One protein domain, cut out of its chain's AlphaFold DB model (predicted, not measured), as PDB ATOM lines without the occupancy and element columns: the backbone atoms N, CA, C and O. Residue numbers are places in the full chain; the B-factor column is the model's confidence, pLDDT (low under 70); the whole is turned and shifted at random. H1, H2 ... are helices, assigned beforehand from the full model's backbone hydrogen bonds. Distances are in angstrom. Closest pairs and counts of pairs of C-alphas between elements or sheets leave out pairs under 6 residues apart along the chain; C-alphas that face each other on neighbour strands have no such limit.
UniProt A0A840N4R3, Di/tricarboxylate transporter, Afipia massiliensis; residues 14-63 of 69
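Overview. This is residues 14 to 63 of the 69 residues of the protein "Di/tricarboxylate transporter" of Afipia massiliensis (UniProt A0A840N4R3). One long helix, H2, gently kinked, makes the long axis of a rod-like model, with a small helical cap folded back over one end of it and a very short helix at the other. Beyond the first residue of H2, the loop of residues 27 to 32 turns the chain round, and H1 with residues 14 to 19 forms the folded-back part on one side of H2, while H3 continues past the last residue of H2. The printed part has 50 residues with three named helices, in the order H1, H2, H3, and no named strand; the class is all helix. The whole is only just extended, close to loose, with a radius of gyration of the C-alphas of 14.9 A and spans of 45 by 19 by 12 A.

Along the chain. The longest helix, H2, holds residues 33 to 56, Ala 33 to Leu 56, and measures 33.9 A from first to last C-alpha. It begins with C-alpha 33 at (40.246, 118.234, 56.474) and ends with C-alpha 56 at (15.673, 104.963, 37.233). It has a kink of 25 degrees near residue 42. H1 holds residues 20 to 26, Pro 20 to Tyr 26, and begins with C-alpha 20 at (28.611, 126.396, 56.792). H3 holds the four residues 58 to 61, Tyr 58 to Trp 61.

Arrangement. H2 and H1 are close but not clearly touching, with 1 pair of C-alphas within 8 A. Their closest C-alphas are those of Tyr 26 and Ala 33, 7.3 A apart. The lines of H1 and H2 stand at a steep tilt of 38 degrees, only just past shallow, and the two helices run opposite ways. Their centres are 18.3 A apart. H2 and H3 meet only through their link. H1 and H3 are apart. In H1 and H2 every O i to N i+4 pair is within hydrogen-bond range; H3 is too short for such a pair, and its 1 pair of O i to N i+3 is within range.

Size, cuts and confidence. The two C-alphas farthest apart are those of Asp 29 and Gly 63, at 46.0 A, and the first and last printed C-alphas, those of Ile 14 and Gly 63, are 31.3 A apart. Residues 45 to 50, which belong to H2, stand free, as do residues 52 to 58, of which 52 to 56 belong to H2. The link from H1 to H2, with 6 residues, is short; the link from H2 to H3, with 1 residue, is tight; no link is long. The printed part has no cut. The mean pLDDT of the printed part is 81.0, and the confidence is low, under 70, at residues 60 to 63.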
ATOM      1  N   ILE A  14      32.450 116.684  50.406       75.56
ATOM      2  CA  ILE A  14      33.900 116.406  50.332       75.56
ATOM      3  C   ILE A  14      34.754 117.477  51.019       75.56
ATOM      4  O   ILE A  14      35.762 117.157  51.645       75.56
ATOM      5  N   LEU A  15      34.383 118.751  50.875       80.19
ATOM      6  CA  LEU A  15      35.173 119.867  51.387       80.19
ATOM      7  C   LEU A  15      34.457 120.561  52.552       80.19
ATOM      8  O   LEU A  15      33.243 120.779  52.474       80.19
ATOM      9  N   PRO A  16      35.201 121.004  53.585       74.88
ATOM     10  CA  PRO A  16      34.636 121.788  54.681       74.88
ATOM     11  C   PRO A  16      33.943 123.071  54.204       74.88
ATOM     12  O   PRO A  16      32.925 123.470  54.749       74.88
ATOM     13  N   VAL A  17      34.454 123.691  53.139       79.12
ATOM     14  CA  VAL A  17      33.949 124.968  52.605       79.12
ATOM     15  C   VAL A  17      32.644 124.857  51.813       79.12
ATOM     16  O   VAL A  17      32.054 125.877  51.475       79.12
ATOM     17  N   ASN A  18      32.172 123.644  51.509       80.56
ATOM     18  CA  ASN A  18      30.948 123.464  50.721       80.56
ATOM     19  C   ASN A  18      29.681 123.864  51.482       80.56
ATOM     20  O   ASN A  18      28.675 124.191  50.855       80.56
ATOM     21  N   ALA A  19      29.705 123.814  52.815       79.94
ATOM     22  CA  ALA A  19      28.560 124.201  53.620       79.94
ATOM     23  C   ALA A  19      28.986 124.770  54.981       79.94
ATOM     24  O   ALA A  19      29.933 124.261  55.586       79.94
ATOM     25  N   PRO A  20      28.270 125.775  55.515       81.62
ATOM     26  CA  PRO A  20      28.611 126.396  56.792       81.62
ATOM     27  C   PRO A  20      28.606 125.397  57.952       81.62
ATOM     28  O   PRO A  20      29.467 125.496  58.820       81.62
ATOM     29  N   GLN A  21      27.730 124.380  57.939       82.81
ATOM     30  CA  GLN A  21      27.771 123.305  58.940       82.81
ATOM     31  C   GLN A  21      29.114 122.557  58.976       82.81
ATOM     32  O   GLN A  21      29.612 122.241  60.055       82.81
ATOM     33  N   ASN A  22      29.731 122.320  57.815       82.94
ATOM     34  CA  ASN A  22      31.010 121.621  57.736       82.94
ATOM     35  C   ASN A  22      32.148 122.533  58.220       82.94
ATOM     36  O   ASN A  22      33.051 122.066  58.907       82.94
ATOM     37  N   MET A  23      32.081 123.837  57.923       83.06
ATOM     38  CA  MET A  23      33.048 124.819  58.425       83.06
ATOM     39  C   MET A  23      32.976 124.995  59.946       83.06
ATOM     40  O   MET A  23      34.016 125.147  60.578       83.06
ATOM     41  N   ILE A  24      31.779 124.948  60.539       85.31
ATOM     42  CA  ILE A  24      31.611 125.022  61.999       85.31
ATOM     43  C   ILE A  24      32.258 123.804  62.668       85.31
ATOM     44  O   ILE A  24      32.996 123.972  63.632       85.31
ATOM     45  N   ALA A  25      32.039 122.599  62.135       82.00
ATOM     46  CA  ALA A  25      32.658 121.375  62.650       82.00
ATOM     47  C   ALA A  25      34.178 121.308  62.400       82.00
ATOM     48  O   ALA A  25      34.905 120.698  63.174       82.00
ATOM     49  N   TYR A  26      34.673 121.941  61.335       81.69
ATOM     50  CA  TYR A  26      36.111 122.111  61.119       81.69
ATOM     51  C   TYR A  26      36.721 123.120  62.110       81.69
ATOM     52  O   TYR A  26      37.822 122.915  62.609       81.69
ATOM     53  N   GLY A  27      35.990 124.188  62.448       80.94
ATOM     54  CA  GLY A  27      36.434 125.239  63.368       80.94
ATOM     55  C   GLY A  27      36.501 124.845  64.849       80.94
ATOM     56  O   GLY A  27      36.939 125.658  65.656       80.94
ATOM     57  N   THR A  28      36.074 123.635  65.225       84.25
ATOM     58  CA  THR A  28      36.212 123.108  66.594       84.25
ATOM     59  C   THR A  28      37.533 122.369  66.831       84.25
ATOM     60  O   THR A  28      37.697 121.788  67.900       84.25
ATOM     61  N   ASP A  29      38.445 122.338  65.847       74.88
ATOM     62  CA  ASP A  29      39.732 121.605  65.858       74.88
ATOM     63  C   ASP A  29      39.614 120.092  66.149       74.88
ATOM     64  O   ASP A  29      40.606 119.387  66.316       74.88
ATOM     65  N   THR A  30      38.393 119.555  66.182       74.69
ATOM     66  CA  THR A  30      38.115 118.134  66.428       74.69
ATOM     67  C   THR A  30      38.136 117.290  65.158       74.69
ATOM     68  O   THR A  30      38.244 116.071  65.255       74.69
ATOM     69  N   PHE A  31      37.992 117.905  63.980       74.44
ATOM     70  CA  PHE A  31      37.909 117.211  62.694       74.44
ATOM     71  C   PHE A  31      38.883 117.822  61.684       74.44
ATOM     72  O   PHE A  31      38.733 118.978  61.286       74.44
ATOM     73  N   GLU A  32      39.857 117.034  61.226       79.12
ATOM     74  CA  GLU A  32      40.795 117.475  60.196       79.12
ATOM     75  C   GLU A  32      40.152 117.450  58.803       79.12
ATOM     76  O   GLU A  32      39.253 116.659  58.505       79.12
ATOM     77  N   ALA A  33      40.691 118.242  57.870       76.81
ATOM     78  CA  ALA A  33      40.246 118.234  56.474       76.81
ATOM     79  C   ALA A  33      40.342 116.834  55.827       76.81
ATOM     80  O   ALA A  33      39.560 116.504  54.935       76.81
ATOM     81  N   ARG A  34      41.269 115.980  56.288       79.19
ATOM     82  CA  ARG A  34      41.410 114.594  55.806       79.19
ATOM     83  C   ARG A  34      40.225 113.714  56.194       79.19
ATOM     84  O   ARG A  34      39.840 112.863  55.390       79.19
ATOM     85  N   ASP A  35      39.627 113.935  57.362       81.88
ATOM     86  CA  ASP A  35      38.451 113.183  57.803       81.88
ATOM     87  C   ASP A  35      37.227 113.553  56.967       81.88
ATOM     88  O   ASP A  35      36.496 112.665  56.519       81.88
ATOM     89  N   PHE A  36      37.063 114.842  56.647       81.88
ATOM     90  CA  PHE A  36      36.041 115.320  55.711       81.88
ATOM     91  C   PHE A  36      36.215 114.737  54.308       81.88
ATOM     92  O   PHE A  36      35.241 114.298  53.706       81.88
ATOM     93  N   ILE A  37      37.444 114.650  53.795       84.69
ATOM     94  CA  ILE A  37      37.689 114.061  52.472       84.69
ATOM     95  C   ILE A  37      37.376 112.561  52.479       84.69
ATOM     96  O   ILE A  37      36.714 112.068  51.566       84.69
ATOM     97  N   ARG A  38      37.815 111.817  53.503       84.81
ATOM     98  CA  ARG A  38      37.605 110.363  53.581       84.81
ATOM     99  C   ARG A  38      36.126 110.005  53.728       84.81
ATOM    100  O   ARG A  38      35.640 109.112  53.035       84.81
ATOM    101  N   THR A  39      35.420 110.696  54.619       85.88
ATOM    102  CA  THR A  39      33.979 110.501  54.834       85.88
ATOM    103  C   THR A  39      33.166 111.041  53.665       85.88
ATOM    104  O   THR A  39      32.281 110.350  53.166       85.88
ATOM    105  N   GLY A  40      33.520 112.218  53.158       85.12
ATOM    106  CA  GLY A  40      32.888 112.849  52.012       85.12
ATOM    107  C   GLY A  40      32.960 111.985  50.762       85.12
ATOM    108  O   GLY A  40      31.943 111.813  50.104       85.12
ATOM    109  N   LEU A  41      34.101 111.353  50.472       86.62
ATOM    110  CA  LEU A  41      34.246 110.461  49.314       86.62
ATOM    111  C   LEU A  41      33.370 109.202  49.448       86.62
ATOM    112  O   LEU A  41      32.711 108.803  48.486       86.62
ATOM    113  N   ALA A  42      33.294 108.617  50.648       87.12
ATOM    114  CA  ALA A  42      32.389 107.501  50.923       87.12
ATOM    115  C   ALA A  42      30.911 107.904  50.746       87.12
ATOM    116  O   ALA A  42      30.148 107.193  50.090       87.12
ATOM    117  N   ILE A  43      30.518 109.070  51.266       87.62
ATOM    118  CA  ILE A  43      29.157 109.603  51.130       87.62
ATOM    119  C   ILE A  43      28.849 109.946  49.669       87.62
ATOM    120  O   ILE A  43      27.747 109.663  49.211       87.62
ATOM    121  N   THR A  44      29.802 110.488  48.906       87.38
ATOM    122  CA  THR A  44      29.630 110.773  47.473       87.38
ATOM    123  C   THR A  44      29.373 109.498  46.674       87.38
ATOM    124  O   THR A  44      28.504 109.501  45.806       87.38
ATOM    125  N   LEU A  45      30.056 108.393  46.982       88.50
ATOM    126  CA  LEU A  45      29.792 107.092  46.357       88.50
ATOM    127  C   LEU A  45      28.366 106.597  46.636       88.50
ATOM    128  O   LEU A  45      27.660 106.178  45.717       88.50
ATOM    129  N   VAL A  46      27.922 106.688  47.891       89.19
ATOM    130  CA  VAL A  46      26.554 106.312  48.286       89.19
ATOM    131  C   VAL A  46      25.521 107.230  47.630       89.19
ATOM    132  O   VAL A  46      24.520 106.748  47.105       89.19
ATOM    133  N   ALA A  47      25.779 108.538  47.606       86.56
ATOM    134  CA  ALA A  47      24.929 109.525  46.955       86.56
ATOM    135  C   ALA A  47      24.817 109.258  45.453       86.56
ATOM    136  O   ALA A  47      23.716 109.294  44.922       86.56
ATOM    137  N   MET A  48      25.921 108.922  44.779       87.00
ATOM    138  CA  MET A  48      25.930 108.580  43.356       87.00
ATOM    139  C   MET A  48      25.071 107.341  43.068       87.00
ATOM    140  O   MET A  48      24.272 107.362  42.133       87.00
ATOM    141  N   LEU A  49      25.167 106.296  43.898       89.31
ATOM    142  CA  LEU A  49      24.293 105.120  43.802       89.31
ATOM    143  C   LEU A  49      22.818 105.486  44.007       89.31
ATOM    144  O   LEU A  49      21.973 105.112  43.195       89.31
ATOM    145  N   LEU A  50      22.507 106.257  45.052       86.94
ATOM    146  CA  LEU A  50      21.152 106.746  45.325       86.94
ATOM    147  C   LEU A  50      20.597 107.578  44.168       86.94
ATOM    148  O   LEU A  50      19.429 107.444  43.813       86.94
ATOM    149  N   LEU A  51      21.435 108.408  43.555       86.19
ATOM    150  CA  LEU A  51      21.076 109.273  42.438       86.19
ATOM    151  C   LEU A  51      20.738 108.450  41.191       86.19
ATOM    152  O   LEU A  51      19.744 108.737  40.530       86.19
ATOM    153  N   VAL A  52      21.492 107.381  40.915       85.62
ATOM    154  CA  VAL A  52      21.165 106.414  39.851       85.62
ATOM    155  C   VAL A  52      19.840 105.705  40.140       85.62
ATOM    156  O   VAL A  52      18.995 105.600  39.253       85.62
ATOM    157  N   VAL A  53      19.614 105.268  41.382       86.12
ATOM    158  CA  VAL A  53      18.346 104.635  41.782       86.12
ATOM    159  C   VAL A  53      17.171 105.596  41.597       86.12
ATOM    160  O   VAL A  53      16.176 105.225  40.970       86.12
ATOM    161  N   PHE A  54      17.287 106.841  42.067       81.81
ATOM    162  CA  PHE A  54      16.255 107.864  41.889       81.81
ATOM    163  C   PHE A  54      16.039 108.239  40.419       81.81
ATOM    164  O   PHE A  54      14.896 108.479  40.026       81.81
ATOM    165  N   ALA A  55      17.089 108.218  39.593       80.12
ATOM    166  CA  ALA A  55      16.976 108.441  38.155       80.12
ATOM    167  C   ALA A  55      16.228 107.344  37.412       80.12
ATOM    168  O   ALA A  55      15.539 107.638  36.441       80.12
ATOM    169  N   LEU A  56      16.336 106.099  37.868       79.69
ATOM    170  CA  LEU A  56      15.673 104.963  37.233       79.69
ATOM    171  C   LEU A  56      14.251 104.726  37.753       79.69
ATOM    172  O   LEU A  56      13.424 104.188  37.023       79.69
ATOM    173  N   THR A  57      13.954 105.113  38.996       79.12
ATOM    174  CA  THR A  57      12.659 104.825  39.640       79.12
ATOM    175  C   THR A  57      11.815 106.080  39.834       79.12
ATOM    176  O   THR A  57      10.745 106.218  39.246       79.12
ATOM    177  N   TYR A  58      12.308 107.032  40.622       70.56
ATOM    178  CA  TYR A  58      11.506 108.136  41.146       70.56
ATOM    179  C   TYR A  58      11.283 109.271  40.139       70.56
ATOM    180  O   TYR A  58      10.165 109.763  40.002       70.56
ATOM    181  N   TRP A  59      12.311 109.681  39.393       73.06
ATOM    182  CA  TRP A  59      12.172 110.744  38.385       73.06
ATOM    183  C   TRP A  59      11.340 110.348  37.153       73.06
ATOM    184  O   TRP A  59      10.609 111.210  36.654       73.06
ATOM    185  N   PRO A  60      11.357 109.082  36.692       69.81
ATOM    186  CA  PRO A  60      10.413 108.587  35.693       69.81
ATOM    187  C   PRO A  60       8.978 108.498  36.224       69.81
ATOM    188  O   PRO A  60       8.058 108.919  35.528       69.81
ATOM    189  N   TRP A  61       8.769 108.025  37.462       69.44
ATOM    190  CA  TRP A  61       7.432 107.962  38.079       69.44
ATOM    191  C   TRP A  61       6.796 109.338  38.286       69.44
ATOM    192  O   TRP A  61       5.585 109.482  38.152       69.44
ATOM    193  N   MET A  62       7.604 110.363  38.554       66.81
ATOM    194  CA  MET A  62       7.136 111.747  38.682       66.81
ATOM    195  C   MET A  62       6.889 112.442  37.329       66.81
ATOM    196  O   MET A  62       6.528 113.616  37.295       66.81
ATOM    197  N   GLY A  63       7.145 111.764  36.205       65.94
ATOM    198  CA  GLY A  63       6.978 112.311  34.857       65.94
ATOM    199  C   GLY A  63       8.061 113.304  34.415       65.94
ATOM    200  O   GLY A  63       8.014 113.780  33.281       65.94
TER     201      GLY A  63